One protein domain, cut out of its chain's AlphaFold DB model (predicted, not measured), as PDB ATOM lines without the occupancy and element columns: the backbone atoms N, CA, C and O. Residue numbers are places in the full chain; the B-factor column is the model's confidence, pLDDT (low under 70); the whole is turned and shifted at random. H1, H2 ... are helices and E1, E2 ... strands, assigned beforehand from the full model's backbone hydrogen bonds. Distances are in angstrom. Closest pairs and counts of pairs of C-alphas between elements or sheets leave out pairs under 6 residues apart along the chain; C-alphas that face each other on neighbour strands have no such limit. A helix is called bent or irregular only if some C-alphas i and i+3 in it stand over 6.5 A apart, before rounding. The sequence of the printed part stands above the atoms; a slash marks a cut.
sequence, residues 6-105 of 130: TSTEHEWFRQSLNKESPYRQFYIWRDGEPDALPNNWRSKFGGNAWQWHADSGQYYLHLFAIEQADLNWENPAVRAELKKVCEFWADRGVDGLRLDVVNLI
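Overview. This is residues 6 to 105 of the 130 residues of the protein "Alpha,alpha-phosphotrehalase" of Klebsiella pneumoniae subsp. rhinoscleromatis (UniProt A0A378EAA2). A small three-stranded sheet, E1, E3 and E2, forms one end of an elongated model, and the long helix H3 makes the other, with the last stretch, residues 91 to 105, folding back from H3's far end. Near the middle, residues 6 to 7 pair antiparallel with residues 68 to 69 of E4, and the short helices H1 and H2 sit together on one side. The 100 printed residues hold H1, H2, E1, E2, E3, E4 and H3 in that order; the sheet runs E1, E3, E2, antiparallel. The class is mixed, helices and strands, with 40 residues in named elements. The whole is only just compact, close to loose, with a radius of gyration of the C-alphas of 14.8 A and spans of 49 by 31 by 22 A.

Along the chain. H1, residues 11 to 16, begins at C-alpha 11 (-53.686, 25.054, -29.218). H2, residues 22 to 26, is irregular, but only just: C-alphas 22 and 25 are 6.7 A apart. E1 is residues 29 to 31, E2 50 to 53, E3 58 to 61, 10.1 A long, and E4 68 to 70. H3, residues 76 to 90, is 21.0 A long and ends at C-alpha 90 (-48.091, 2.780, -28.974).

Arrangement. H1 and H2 touch, the closest C-alphas being Ser 16 and Arg 24, 4.0 A. E1 and E3 have N 30 and O 59 at 2.9 A. The hairpin E2 and E3 has N 51 and O 60 at 3.0 A. The closest C-alphas of E3 and E4, Leu 61 and Asp 70, are 5.7 A apart. H2 and H3 are close but not clearly touching, the closest C-alphas being Phe 26 and Val 78, 5.9 A. H3 is not on the sheet. Every O i to N i+4 pair is within hydrogen-bond range in H1 and H3; H2 has 0 of 1, and 1 of 2 O i to N i+3 pairs.

Size, cuts and confidence. The farthest C-alphas, Asp 35 and Gly 93, are 49.0 A apart. The printed part has no cut. The link E1 to E2, 18 residues, is long. Residues 98 to 103 stand free. No printed residue is under 70 in pLDDT.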
ATOM      1  N   THR A   6     -44.499  22.717 -24.967       98.75
ATOM      2  CA  THR A   6     -45.068  22.773 -26.319       98.75
ATOM      3  C   THR A   6     -44.662  24.075 -26.996       98.75
ATOM      4  O   THR A   6     -44.181  24.991 -26.334       98.75
ATOM      5  N   SER A   7     -44.915  24.181 -28.302       98.75
ATOM      6  CA  SER A   7     -44.893  25.481 -28.978       98.75
ATOM      7  C   SER A   7     -45.905  26.440 -28.332       98.75
ATOM      8  O   SER A   7     -46.979  25.999 -27.909       98.75
ATOM      9  N   THR A   8     -45.611  27.737 -28.303       98.69
ATOM     10  CA  THR A   8     -46.584  28.799 -27.995       98.69
ATOM     11  C   THR A   8     -47.675  28.919 -29.066       98.69
ATOM     12  O   THR A   8     -48.731  29.495 -28.826       98.69
ATOM     13  N   GLU A   9     -47.480  28.321 -30.240       98.62
ATOM     14  CA  GLU A   9     -48.526  28.185 -31.258       98.62
ATOM     15  C   GLU A   9     -49.450  26.987 -31.003       98.62
ATOM     16  O   GLU A   9     -50.506  26.884 -31.631       98.62
ATOM     17  N   HIS A  10     -49.083  26.088 -30.081       98.75
ATOM     18  CA  HIS A  10     -49.901  24.932 -29.738       98.75
ATOM     19  C   HIS A  10     -51.255  25.382 -29.185       98.75
ATOM     20  O   HIS A  10     -51.336  26.316 -28.384       98.75
ATOM     21  N   GLU A  11     -52.318  24.677 -29.566       98.56
ATOM     22  CA  GLU A  11     -53.686  25.054 -29.218       98.56
ATOM     23  C   GLU A  11     -53.879  25.206 -27.703       98.56
ATOM     24  O   GLU A  11     -54.437  26.205 -27.255       98.56
ATOM     25  N   TRP A  12     -53.330  24.286 -26.905       98.69
ATOM     26  CA  TRP A  12     -53.358  24.402 -25.442       98.69
ATOM     27  C   TRP A  12     -52.757  25.725 -24.946       98.69
ATOM     28  O   TRP A  12     -53.347  26.354 -24.070       98.69
ATOM     29  N   PHE A  13     -51.622  26.177 -25.496       98.75
ATOM     30  CA  PHE A  13     -51.001  27.431 -25.063       98.75
ATOM     31  C   PHE A  13     -51.847  28.626 -25.478       98.75
ATOM     32  O   PHE A  13     -52.140  29.481 -24.641       98.75
ATOM     33  N   ARG A  14     -52.314  28.649 -26.733       98.62
ATOM     34  CA  ARG A  14     -53.192  29.710 -27.247       98.62
ATOM     35  C   ARG A  14     -54.465  29.842 -26.415       98.62
ATOM     36  O   ARG A  14     -54.845  30.951 -26.057       98.62
ATOM     37  N   GLN A  15     -55.089  28.721 -26.054       98.50
ATOM     38  CA  GLN A  15     -56.252  28.717 -25.169       98.50
ATOM     39  C   GLN A  15     -55.890  29.157 -23.744       98.50
ATOM     40  O   GLN A  15     -56.692  29.827 -23.099       98.50
ATOM     41  N   SER A  16     -54.689  28.829 -23.256       98.44
ATOM     42  CA  SER A  16     -54.223  29.234 -21.924       98.44
ATOM     43  C   SER A  16     -54.001  30.741 -21.771       98.44
ATOM     44  O   SER A  16     -53.918  31.210 -20.636       98.44
ATOM     45  N   LEU A  17     -53.919  31.511 -22.866       97.88
ATOM     46  CA  LEU A  17     -53.804  32.975 -22.814       97.88
ATOM     47  C   LEU A  17     -55.019  33.619 -22.129       97.88
ATOM     48  O   LEU A  17     -54.874  34.626 -21.439       97.88
ATOM     49  N   ASN A  18     -56.197  32.995 -22.248       96.88
ATOM     50  CA  ASN A  18     -57.377  33.354 -21.469       96.88
ATOM     51  C   ASN A  18     -57.287  32.747 -20.055       96.88
ATOM     52  O   ASN A  18     -57.199  31.527 -19.902       96.88
ATOM     53  N   LYS A  19     -57.356  33.588 -19.014       95.81
ATOM     54  CA  LYS A  19     -57.288  33.160 -17.604       95.81
ATOM     55  C   LYS A  19     -58.419  32.216 -17.194       95.81
ATOM     56  O   LYS A  19     -58.180  31.326 -16.384       95.81
ATOM     57  N   GLU A  20     -59.591  32.361 -17.802       96.56
ATOM     58  CA  GLU A  20     -60.776  31.543 -17.509       96.56
ATOM     59  C   GLU A  20     -60.780  30.207 -18.268       96.56
ATOM     60  O   GLU A  20     -61.657  29.367 -18.076       96.56
ATOM     61  N   SER A  21     -59.807  29.993 -19.158       97.75
ATOM     62  CA  SER A  21     -59.713  28.759 -19.930       97.75
ATOM     63  C   SER A  21     -59.366  27.567 -19.034       97.75
ATOM     64  O   SER A  21     -58.451  27.668 -18.210       97.75
ATOM     65  N   PRO A  22     -59.968  26.382 -19.251       95.75
ATOM     66  CA  PRO A  22     -59.535  25.163 -18.567       95.75
ATOM     67  C   PRO A  22     -58.065  24.817 -18.867       95.75
ATOM     68  O   PRO A  22     -57.389  24.193 -18.048       95.75
ATOM     69  N   TYR A  23     -57.533  25.280 -20.004       98.06
ATOM     70  CA  TYR A  23     -56.128  25.107 -20.379       98.06
ATOM     71  C   TYR A  23     -55.186  26.084 -19.670       98.06
ATOM     72  O   TYR A  23     -53.970  25.935 -19.779       98.06
ATOM     73  N   ARG A  24     -55.694  27.058 -18.901       98.00
ATOM     74  CA  ARG A  24     -54.848  28.004 -18.162       98.00
ATOM     75  C   ARG A  24     -53.822  27.280 -17.293       98.00
ATOM     76  O   ARG A  24     -52.645  27.624 -17.298       98.00
ATOM     77  N   GLN A  25     -54.265  26.231 -16.605       96.88
ATOM     78  CA  GLN A  25     -53.444  25.443 -15.685       96.88
ATOM     79  C   GLN A  25     -52.565  24.393 -16.380       96.88
ATOM     80  O   GLN A  25     -51.889  23.624 -15.691       96.88
ATOM     81  N   PHE A  26     -52.572  24.312 -17.718       98.50
ATOM     82  CA  PHE A  26     -51.666  23.424 -18.456       98.50
ATOM     83  C   PHE A  26     -50.236  23.964 -18.494       98.50
ATOM     84  O   PHE A  26     -49.303  23.184 -18.661       98.50
ATOM     85  N   TYR A  27     -50.060  25.268 -18.283       98.44
ATOM     86  CA  TYR A  27     -48.766  25.945 -18.277       98.44
ATOM     87  C   TYR A  27     -48.514  26.615 -16.931       98.44
ATOM     88  O   TYR A  27     -49.415  26.781 -16.106       98.44
ATOM     89  N   ILE A  28     -47.261  26.986 -16.694       97.44
ATOM     90  CA  ILE A  28     -46.843  27.617 -15.445       97.44
ATOM     91  C   ILE A  28     -46.903  29.133 -15.618       97.44
ATOM     92  O   ILE A  28     -45.999  29.731 -16.197       97.44
ATOM     93  N   TRP A  29     -47.966  29.732 -15.082       97.12
ATOM     94  CA  TRP A  29     -48.188  31.177 -15.058       97.12
ATOM     95  C   TRP A  29     -47.941  31.761 -13.669       97.12
ATOM     96  O   TRP A  29     -48.294  31.131 -12.667       97.12
ATOM     97  N   ARG A  30     -47.359  32.959 -13.585       94.88
ATOM     98  CA  ARG A  30     -47.126  33.667 -12.319       94.88
ATOM     99  C   ARG A  30     -47.436  35.149 -12.440       94.88
ATOM    100  O   ARG A  30     -47.106  35.767 -13.448       94.88
ATOM    101  N   ASP A  31     -48.053  35.688 -11.395       91.12
ATOM    102  CA  ASP A  31     -48.212  37.129 -11.225       91.12
ATOM    103  C   ASP A  31     -46.842  37.792 -11.079       91.12
ATOM    104  O   ASP A  31     -45.894  37.192 -10.566       91.12
ATOM    105  N   GLY A  32     -46.743  39.023 -11.561       82.88
ATOM    106  CA  GLY A  32     -45.536  39.830 -11.502       82.88
ATOM    107  C   GLY A  32     -45.769  41.185 -12.156       82.88
ATOM    108  O   GLY A  32     -46.851  41.454 -12.670       82.88
ATOM    109  N   GLU A  33     -44.730  42.007 -12.162       88.94
ATOM    110  CA  GLU A  33     -44.688  43.284 -12.880       88.94
ATOM    111  C   GLU A  33     -43.668  43.167 -14.019       88.94
ATOM    112  O   GLU A  33     -42.722  42.402 -13.846       88.94
ATOM    113  N   PRO A  34     -43.779  43.919 -15.132       88.50
ATOM    114  CA  PRO A  34     -42.902  43.787 -16.308       88.50
ATOM    115  C   PRO A  34     -41.389  43.773 -16.022       88.50
ATOM    116  O   PRO A  34     -40.632  43.115 -16.742       88.50
ATOM    117  N   ASP A  35     -40.965  44.454 -14.954       88.06
ATOM    118  CA  ASP A  35     -39.564  44.586 -14.537       88.06
ATOM    119  C   ASP A  35     -39.206  43.745 -13.293       88.06
ATOM    120  O   ASP A  35     -38.082  43.807 -12.791       88.06
ATOM    121  N   ALA A  36     -40.141  42.936 -12.787       90.19
ATOM    122  CA  ALA A  36     -39.983  42.121 -11.587       90.19
ATOM    123  C   ALA A  36     -40.276  40.642 -11.885       90.19
ATOM    124  O   ALA A  36     -41.402  40.159 -11.759       90.19
ATOM    125  N   LEU A  37     -39.220  39.907 -12.256       91.25
ATOM    126  CA  LEU A  37     -39.307  38.479 -12.562       91.25
ATOM    127  C   LEU A  37     -39.777  37.659 -11.340       91.25
ATOM    128  O   LEU A  37     -39.302  37.916 -10.230       91.25
ATOM    129  N   PRO A  38     -40.589  36.596 -11.527       91.50
ATOM    130  CA  PRO A  38     -41.073  35.760 -10.423       91.50
ATOM    131  C   PRO A  38     -39.955  35.105  -9.597       91.50
ATOM    132  O   PRO A  38     -40.098  34.878  -8.398       91.50
ATOM    133  N   ASN A  39     -38.839  34.771 -10.247       91.62
ATOM    134  CA  ASN A  39     -37.597  34.334  -9.616       91.62
ATOM    135  C   ASN A  39     -36.417  34.560 -10.587       91.62
ATOM    136  O   ASN A  39     -36.583  35.038 -11.707       91.62
ATOM    137  N   ASN A  40     -35.206  34.178 -10.181       91.00
ATOM    138  CA  ASN A  40     -33.983  34.322 -10.978       91.00
ATOM    139  C   ASN A  40     -33.643  33.091 -11.851       91.00
ATOM    140  O   ASN A  40     -32.470  32.880 -12.181       91.00
ATOM    141  N   TRP A  41     -34.620  32.243 -12.195       93.06
ATOM    142  CA  TRP A  41     -34.375  31.093 -13.068       93.06
ATOM    143  C   TRP A  41     -33.909  31.548 -14.454       93.06
ATOM    144  O   TRP A  41     -34.358  32.558 -14.995       93.06
ATOM    145  N   ARG A  42     -32.985  30.776 -15.031       93.31
ATOM    146  CA  ARG A  42     -32.394  31.048 -16.344       93.31
ATOM    147  C   ARG A  42     -32.793  29.989 -17.355       93.31
ATOM    148  O   ARG A  42     -32.759  28.795 -17.036       93.31
ATOM    149  N   SER A  43     -33.086  30.438 -18.572       94.88
ATOM    150  CA  SER A  43     -33.245  29.550 -19.719       94.88
ATOM    151  C   SER A  43     -31.921  28.846 -20.031       94.88
ATOM    152  O   SER A  43     -30.829  29.389 -19.832       94.88
ATOM    153  N   LYS A  44     -32.011  27.617 -20.544       93.44
ATOM    154  CA  LYS A  44     -30.867  26.860 -21.068       93.44
ATOM    155  C   LYS A  44     -30.251  27.499 -22.311       93.44
ATOM    156  O   LYS A  44     -29.103  27.190 -22.612       93.44
ATOM    157  N   PHE A  45     -30.973  28.389 -22.990       93.62
ATOM    158  CA  PHE A  45     -30.503  29.106 -24.178       93.62
ATOM    159  C   PHE A  45     -30.040  30.542 -23.887       93.62
ATOM    160  O   PHE A  45     -29.687  31.273 -24.806       93.62
ATOM    161  N   GLY A  46     -29.957  30.927 -22.609       90.44
ATOM    162  CA  GLY A  46     -29.525  32.259 -22.186       90.44
ATOM    163  C   GLY A  46     -30.694  33.184 -21.851       90.44
ATOM    164  O   GLY A  46     -31.837  32.931 -22.213       90.44
ATOM    165  N   GLY A  47     -30.407  34.246 -21.095       93.38
ATOM    166  CA  GLY A  47     -31.443  35.116 -20.532       93.38
ATOM    167  C   GLY A  47     -32.162  34.507 -19.323       93.38
ATOM    168  O   GLY A  47     -31.676  33.567 -18.680       93.38
ATOM    169  N   ASN A  48     -33.303  35.096 -18.974       94.38
ATOM    170  CA  ASN A  48     -34.166  34.606 -17.902       94.38
ATOM    171  C   ASN A  48     -35.164  33.553 -18.444       94.38
ATOM    172  O   ASN A  48     -35.234  33.340 -19.650       94.38
ATOM    173  N   ALA A  49     -35.851  32.832 -17.558       96.69
ATOM    174  CA  ALA A  49     -36.782  31.755 -17.924       96.69
ATOM    175  C   ALA A  49     -38.261  32.190 -17.975       96.69
ATOM    176  O   ALA A  49     -39.149  31.339 -17.940       96.69
ATOM    177  N   TRP A  50     -38.537  33.492 -17.965       96.94
ATOM    178  CA  TRP A  50     -39.869  34.056 -17.805       96.94
ATOM    179  C   TRP A  50     -40.177  35.056 -18.911       96.94
ATOM    180  O   TRP A  50     -39.525  36.089 -19.048       96.94
ATOM    181  N   GLN A  51     -41.252  34.802 -19.646       97.50
ATOM    182  CA  GLN A  51     -41.723  35.727 -20.666       97.50
ATOM    183  C   GLN A  51     -42.961  36.468 -20.169       97.50
ATOM    184  O   GLN A  51     -43.955  35.845 -19.791       97.50
ATOM    185  N   TRP A  52     -42.895  37.802 -20.175       97.19
ATOM    186  CA  TRP A  52     -44.017  38.670 -19.821       97.19
ATOM    187  C   TRP A  52     -45.123  38.578 -20.875       97.19
ATOM    188  O   TRP A  52     -44.844  38.623 -22.076       97.19
ATOM    189  N   HIS A  53     -46.372  38.491 -20.420       96.19
ATOM    190  CA  HIS A  53     -47.568  38.551 -21.249       96.19
ATOM    191  C   HIS A  53     -48.478  39.680 -20.754       96.19
ATOM    192  O   HIS A  53     -49.171  39.545 -19.742       96.19
ATOM    193  N   ALA A  54     -48.465  40.800 -21.481       94.81
ATOM    194  CA  ALA A  54     -49.095  42.050 -21.060       94.81
ATOM    195  C   ALA A  54     -50.603  41.911 -20.805       94.81
ATOM    196  O   ALA A  54     -51.076  42.339 -19.757       94.81
ATOM    197  N   ASP A  55     -51.335  41.239 -21.696       94.31
ATOM    198  CA  ASP A  55     -52.800  41.141 -21.612       94.31
ATOM    199  C   ASP A  55     -53.279  40.404 -20.357       94.31
ATOM    200  O   ASP A  55     -54.373  40.654 -19.854       94.31
ATOM    201  N   SER A  56     -52.461  39.485 -19.834       93.81
ATOM    202  CA  SER A  56     -52.777  38.772 -18.596       93.81
ATOM    203  C   SER A  56     -52.089  39.375 -17.373       93.81
ATOM    204  O   SER A  56     -52.450  38.999 -16.258       93.81
ATOM    205  N   GLY A  57     -51.132  40.291 -17.540       94.50
ATOM    206  CA  GLY A  57     -50.321  40.814 -16.440       94.50
ATOM    207  C   GLY A  57     -49.528  39.717 -15.722       94.50
ATOM    208  O   GLY A  57     -49.405  39.737 -14.501       94.50
ATOM    209  N   GLN A  58     -49.098  38.684 -16.452       96.38
ATOM    210  CA  GLN A  58     -48.435  37.514 -15.878       96.38
ATOM    211  C   GLN A  58     -47.251  37.079 -16.735       96.38
ATOM    212  O   GLN A  58     -47.217  37.287 -17.948       96.38
ATOM    213  N   TYR A  59     -46.306  36.394 -16.104       97.44
ATOM    214  CA  TYR A  59     -45.247  35.669 -16.789       97.44
ATOM    215  C   TYR A  59     -45.652  34.219 -17.042       97.44
ATOM    216  O   TYR A  59     -46.326  33.614 -16.204       97.44
ATOM    217  N   TYR A  60     -45.173  33.634 -18.140       97.94
ATOM    218  CA  TYR A  60     -45.134  32.181 -18.308       97.94
ATOM    219  C   TYR A  60     -43.696  31.658 -18.289       97.94
ATOM    220  O   TYR A  60     -42.760  32.352 -18.693       97.94
ATOM    221  N   LEU A  61     -43.522  30.431 -17.794       97.81
ATOM    222  CA  LEU A  61     -42.218  29.776 -17.731       97.81
ATOM    223  C   LEU A  61     -41.816  29.186 -19.093       97.81
ATOM    224  O   LEU A  61     -42.595  28.460 -19.714       97.81
ATOM    225  N   HIS A  62     -40.562  29.404 -19.481       97.88
ATOM    226  CA  HIS A  62     -39.888  28.709 -20.573       97.88
ATOM    227  C   HIS A  62     -38.442  28.360 -20.166       97.88
ATOM    228  O   HIS A  62     -37.601  29.222 -19.912       97.88
ATOM    229  N   LEU A  63     -38.112  27.069 -20.079       97.19
ATOM    230  CA  LEU A  63     -36.748  26.630 -19.740       97.19
ATOM    231  C   LEU A  63     -35.798  26.630 -20.947       97.19
ATOM    232  O   LEU A  63     -34.589  26.471 -20.764       97.19
ATOM    233  N   PHE A  64     -36.326  26.815 -22.157       96.81
ATOM    234  CA  PHE A  64     -35.586  26.844 -23.420       96.81
ATOM    235  C   PHE A  64     -35.945  28.116 -24.210       96.81
ATOM    236  O   PHE A  64     -35.836  29.213 -23.650       96.81
ATOM    237  N   ALA A  65     -36.330  28.009 -25.485       97.94
ATOM    238  CA  ALA A  65     -36.751  29.160 -26.281       97.94
ATOM    239  C   ALA A  65     -38.052  29.771 -25.734       97.94
ATOM    240  O   ALA A  65     -38.818  29.083 -25.059       97.94
ATOM    241  N   ILE A  66     -38.300  31.050 -26.018       98.25
ATOM    242  CA  ILE A  66     -39.516  31.756 -25.573       98.25
ATOM    243  C   ILE A  66     -40.762  31.057 -26.136       98.25
ATOM    244  O   ILE A  66     -41.757  30.874 -25.447       98.25
ATOM    245  N   GLU A  67     -40.654  30.547 -27.357       98.50
ATOM    246  CA  GLU A  67     -41.682  29.795 -28.064       98.50
ATOM    247  C   GLU A  67     -41.911  28.389 -27.477       98.50
ATOM    248  O   GLU A  67     -42.801  27.679 -27.931       98.50
ATOM    249  N   GLN A  68     -41.129  27.955 -26.481       98.56
ATOM    250  CA  GLN A  68     -41.222  26.638 -25.841       98.56
ATOM    251  C   GLN A  68     -41.754  26.759 -24.408       98.56
ATOM    252  O   GLN A  68     -41.008  26.616 -23.436       98.56
ATOM    253  N   ALA A  69     -43.058  26.995 -24.279       98.62
ATOM    254  CA  ALA A  69     -43.720  27.150 -22.987       98.62
ATOM    255  C   ALA A  69     -43.784  25.825 -22.209       98.62
ATOM    256  O   ALA A  69     -44.276  24.807 -22.710       98.62
ATOM    257  N   ASP A  70     -43.311  25.847 -20.963       98.50
ATOM    258  CA  ASP A  70     -43.231  24.671 -20.100       98.50
ATOM    259  C   ASP A  70     -44.614  24.222 -19.605       98.50
ATOM    260  O   ASP A  70     -45.392  25.000 -19.043       98.50
ATOM    261  N   LEU A  71     -44.885  22.924 -19.753       98.50
ATOM    262  CA  LEU A  71     -46.086  22.283 -19.234       98.50
ATOM    263  C   LEU A  71     -46.009  22.131 -17.710       98.50
ATOM    264  O   LEU A  71     -44.969  21.793 -17.133       98.50
ATOM    265  N   ASN A  72     -47.155  22.315 -17.063       97.50
ATOM    266  CA  ASN A  72     -47.340  22.122 -15.636       97.50
ATOM    267  C   ASN A  72     -47.661  20.652 -15.315       97.50
ATOM    268  O   ASN A  72     -48.821  20.251 -15.256       97.50
ATOM    269  N   TRP A  73     -46.628  19.844 -15.077       96.62
ATOM    270  CA  TRP A  73     -46.776  18.416 -14.765       96.62
ATOM    271  C   TRP A  73     -47.438  18.111 -13.413       96.62
ATOM    272  O   TRP A  73     -47.909  16.990 -13.213       96.62
ATOM    273  N   GLU A  74     -47.528  19.086 -12.502       94.94
ATOM    274  CA  GLU A  74     -48.280  18.916 -11.250       94.94
ATOM    275  C   GLU A  74     -49.784  18.773 -11.530       94.94
ATOM    276  O   GLU A  74     -50.491  18.040 -10.831       94.94
ATOM    277  N   ASN A  75     -50.272  19.380 -12.621       96.06
ATOM    278  CA  ASN A  75     -51.663  19.275 -13.036       96.06
ATOM    279  C   ASN A  75     -51.981  17.844 -13.531       96.06
ATOM    280  O   ASN A  75     -51.411  17.386 -14.529       96.06
ATOM    281  N   PRO A  76     -52.900  17.107 -12.875       97.12
ATOM    282  CA  PRO A  76     -53.266  15.754 -13.297       97.12
ATOM    283  C   PRO A  76     -53.887  15.704 -14.701       97.12
ATOM    284  O   PRO A  76     -53.700  14.705 -15.393       97.12
ATOM    285  N   ALA A  77     -54.556  16.769 -15.158       98.06
ATOM    286  CA  ALA A  77     -55.115  16.830 -16.509       98.06
ATOM    287  C   ALA A  77     -54.013  16.823 -17.581       98.06
ATOM    288  O   ALA A  77     -54.123  16.096 -18.563       98.06
ATOM    289  N   VAL A  78     -52.902  17.537 -17.352       98.12
ATOM    290  CA  VAL A  78     -51.733  17.504 -18.250       98.12
ATOM    291  C   VAL A  78     -51.177  16.087 -18.333       98.12
ATOM    292  O   VAL A  78     -50.981  15.561 -19.423       98.12
ATOM    293  N   ARG A  79     -50.979  15.423 -17.188       97.88
ATOM    294  CA  ARG A  79     -50.483  14.036 -17.155       97.88
ATOM    295  C   ARG A  79     -51.407  13.074 -17.905       97.88
ATOM    296  O   ARG A  79     -50.915  12.196 -18.612       97.88
ATOM    297  N   ALA A  80     -52.721  13.253 -17.782       98.38
ATOM    298  CA  ALA A  80     -53.703  12.459 -18.509       98.38
ATOM    299  C   ALA A  80     -53.617  12.681 -20.029       98.38
ATOM    300  O   ALA A  80     -53.592  11.704 -20.775       98.38
ATOM    301  N   GLU A  81     -53.509  13.927 -20.500       98.44
ATOM    302  CA  GLU A  81     -53.362  14.219 -21.932       98.44
ATOM    303  C   GLU A  81     -52.034  13.701 -22.502       98.44
ATOM    304  O   GLU A  81     -52.008  13.075 -23.560       98.44
ATOM    305  N   LEU A  82     -50.923  13.866 -21.779       97.94
ATOM    306  CA  LEU A  82     -49.621  13.354 -22.217       97.94
ATOM    307  C   LEU A  82     -49.589  11.822 -22.276       97.94
ATOM    308  O   LEU A  82     -48.977  11.256 -23.182       97.94
ATOM    309  N   LYS A  83     -50.295  11.140 -21.363       98.06
ATOM    310  CA  LYS A  83     -50.485   9.687 -21.435       98.06
ATOM    311  C   LYS A  83     -51.194   9.289 -22.732       98.06
ATOM    312  O   LYS A  83     -50.704   8.391 -23.412       98.06
ATOM    313  N   LYS A  84     -52.266   9.989 -23.122       98.56
ATOM    314  CA  LYS A  84     -52.966   9.733 -24.395       98.56
ATOM    315  C   LYS A  84     -52.048   9.920 -25.603       98.56
ATOM    316  O   LYS A  84     -52.134   9.150 -26.550       98.56
ATOM    317  N   VAL A  85     -51.142  10.902 -25.571       97.88
ATOM    318  CA  VAL A  85     -50.136  11.085 -26.634       97.88
ATOM    319  C   VAL A  85     -49.198   9.878 -26.718       97.88
ATOM    320  O   VAL A  85     -48.897   9.416 -27.815       97.88
ATOM    321  N   CYS A  86     -48.739   9.342 -25.585       97.81
ATOM    322  CA  CYS A  86     -47.934   8.120 -25.573       97.81
ATOM    323  C   CYS A  86     -48.717   6.911 -26.110       97.81
ATOM    324  O   CYS A  86     -48.185   6.177 -26.942       97.81
ATOM    325  N   GLU A  87     -49.970   6.737 -25.683       97.88
ATOM    326  CA  GLU A  87     -50.857   5.657 -26.142       97.88
ATOM    327  C   GLU A  87     -51.131   5.747 -27.644       97.88
ATOM    328  O   GLU A  87     -50.975   4.759 -28.349       97.88
ATOM    329  N   PHE A  88     -51.385   6.946 -28.173       98.31
ATOM    330  CA  PHE A  88     -51.594   7.179 -29.604       98.31
ATOM    331  C   PHE A  88     -50.469   6.616 -30.488       98.31
ATOM    332  O   PHE A  88     -50.738   6.119 -31.589       98.31
ATOM    333  N   TRP A  89     -49.214   6.728 -30.033       98.31
ATOM    334  CA  TRP A  89     -48.053   6.188 -30.742       98.31
ATOM    335  C   TRP A  89     -47.874   4.689 -30.501       98.31
ATOM    336  O   TRP A  89     -47.553   3.971 -31.446       98.31
ATOM    337  N   ALA A  90     -48.118   4.209 -29.281       97.56
ATOM    338  CA  ALA A  90     -48.091   2.780 -28.974       97.56
ATOM    339  C   ALA A  90     -49.125   2.004 -29.810       97.56
ATOM    340  O   ALA A  90     -48.783   1.002 -30.433       97.56
ATOM    341  N   ASP A  91     -50.345   2.531 -29.940       98.31
ATOM    342  CA  ASP A  91     -51.433   1.957 -30.745       98.31
ATOM    343  C   ASP A  91     -51.100   1.889 -32.246       98.31
ATOM    344  O   ASP A  91     -51.722   1.147 -33.003       98.31
ATOM    345  N   ARG A  92     -50.098   2.657 -32.694       98.25
ATOM    346  CA  ARG A  92     -49.571   2.636 -34.069       98.25
ATOM    347  C   ARG A  92     -48.392   1.680 -34.251       98.25
ATOM    348  O   ARG A  92     -47.804   1.658 -35.328       98.25
ATOM    349  N   GLY A  93     -48.050   0.904 -33.225       98.12
ATOM    350  CA  GLY A  93     -46.965  -0.074 -33.262       98.12
ATOM    351  C   GLY A  93     -45.580   0.513 -32.993       98.12
ATOM    352  O   GLY A  93     -44.589  -0.080 -33.401       98.12
ATOM    353  N   VAL A  94     -45.475   1.680 -32.344       98.19
ATOM    354  CA  VAL A  94     -44.173   2.198 -31.892       98.19
ATOM    355  C   VAL A  94     -43.711   1.426 -30.652       98.19
ATOM    356  O   VAL A  94     -44.327   1.533 -29.594       98.19
ATOM    357  N   ASP A  95     -42.586   0.716 -30.759       97.06
ATOM    358  CA  ASP A  95     -42.061  -0.162 -29.694       97.06
ATOM    359  C   ASP A  95     -41.374   0.569 -28.528       97.06
ATOM    360  O   ASP A  95     -41.083  -0.019 -27.485       97.06
ATOM    361  N   GLY A  96     -41.070   1.860 -28.680       95.62
ATOM    362  CA  GLY A  96     -40.377   2.614 -27.644       95.62
ATOM    363  C   GLY A  96     -40.340   4.116 -27.883       95.62
ATOM    364  O   GLY A  96     -40.344   4.601 -29.013       95.62
ATOM    365  N   LEU A  97     -40.268   4.874 -26.787       96.12
ATOM    366  CA  LEU A  97     -40.192   6.331 -26.809       96.12
ATOM    367  C   LEU A  97     -38.914   6.806 -26.116       96.12
ATOM    368  O   LEU A  97     -38.695   6.554 -24.934       96.12
ATOM    369  N   ARG A  98     -38.101   7.593 -26.824       97.31
ATOM    370  CA  ARG A  98     -37.024   8.372 -26.202       97.31
ATOM    371  C   ARG A  98     -37.614   9.645 -25.602       97.31
ATOM    372  O   ARG A  98     -38.060  10.512 -26.356       97.31
ATOM    373  N   LEU A  99     -37.615   9.769 -24.276       96.12
ATOM    374  CA  LEU A  99     -38.109  10.960 -23.579       96.12
ATOM    375  C   LEU A  99     -37.009  12.025 -23.502       96.12
ATOM    376  O   LEU A  99     -35.992  11.838 -22.833       96.12
ATOM    377  N   ASP A 100     -37.197  13.129 -24.219       96.06
ATOM    378  CA  ASP A 100     -36.277  14.261 -24.170       96.06
ATOM    379  C   ASP A 100     -36.501  15.102 -22.914       96.06
ATOM    380  O   ASP A 100     -37.646  15.297 -22.504       96.06
ATOM    381  N   VAL A 101     -35.406  15.603 -22.327       93.31
ATOM    382  CA  VAL A 101     -35.395  16.550 -21.190       93.31
ATOM    383  C   VAL A 101     -36.314  16.166 -20.017       93.31
ATOM    384  O   VAL A 101     -36.782  17.017 -19.261       93.31
ATOM    385  N   VAL A 102     -36.545  14.861 -19.823       94.06
ATOM    386  CA  VAL A 102     -37.484  14.319 -18.825       94.06
ATOM    387  C   VAL A 102     -37.128  14.722 -17.389       94.06
ATOM    388  O   VAL A 102     -37.995  14.875 -16.541       94.06
ATOM    389  N   ASN A 103     -35.850  14.975 -17.114       91.88
ATOM    390  CA  ASN A 103     -35.360  15.415 -15.811       91.88
ATOM    391  C   ASN A 103     -35.800  16.843 -15.424       91.88
ATOM    392  O   ASN A 103     -35.526  17.263 -14.301       91.88
ATOM    393  N   LEU A 104     -36.430  17.593 -16.337       93.25
ATOM    394  CA  LEU A 104     -36.892  18.970 -16.120       93.25
ATOM    395  C   LEU A 104     -38.422  19.102 -16.031       93.25
ATOM    396  O   LEU A 104     -38.924  20.206 -15.822       93.25
ATOM    397  N   ILE A 105     -39.177  18.003 -16.150       93.38
ATOM    398  CA  ILE A 105     -40.649  18.056 -16.154       93.38
ATOM    399  C   ILE A 105     -41.231  18.468 -14.797       93.38
ATOM    400  O   ILE A 105     -42.210  19.208 -14.758       93.38
TER     401      ILE A 105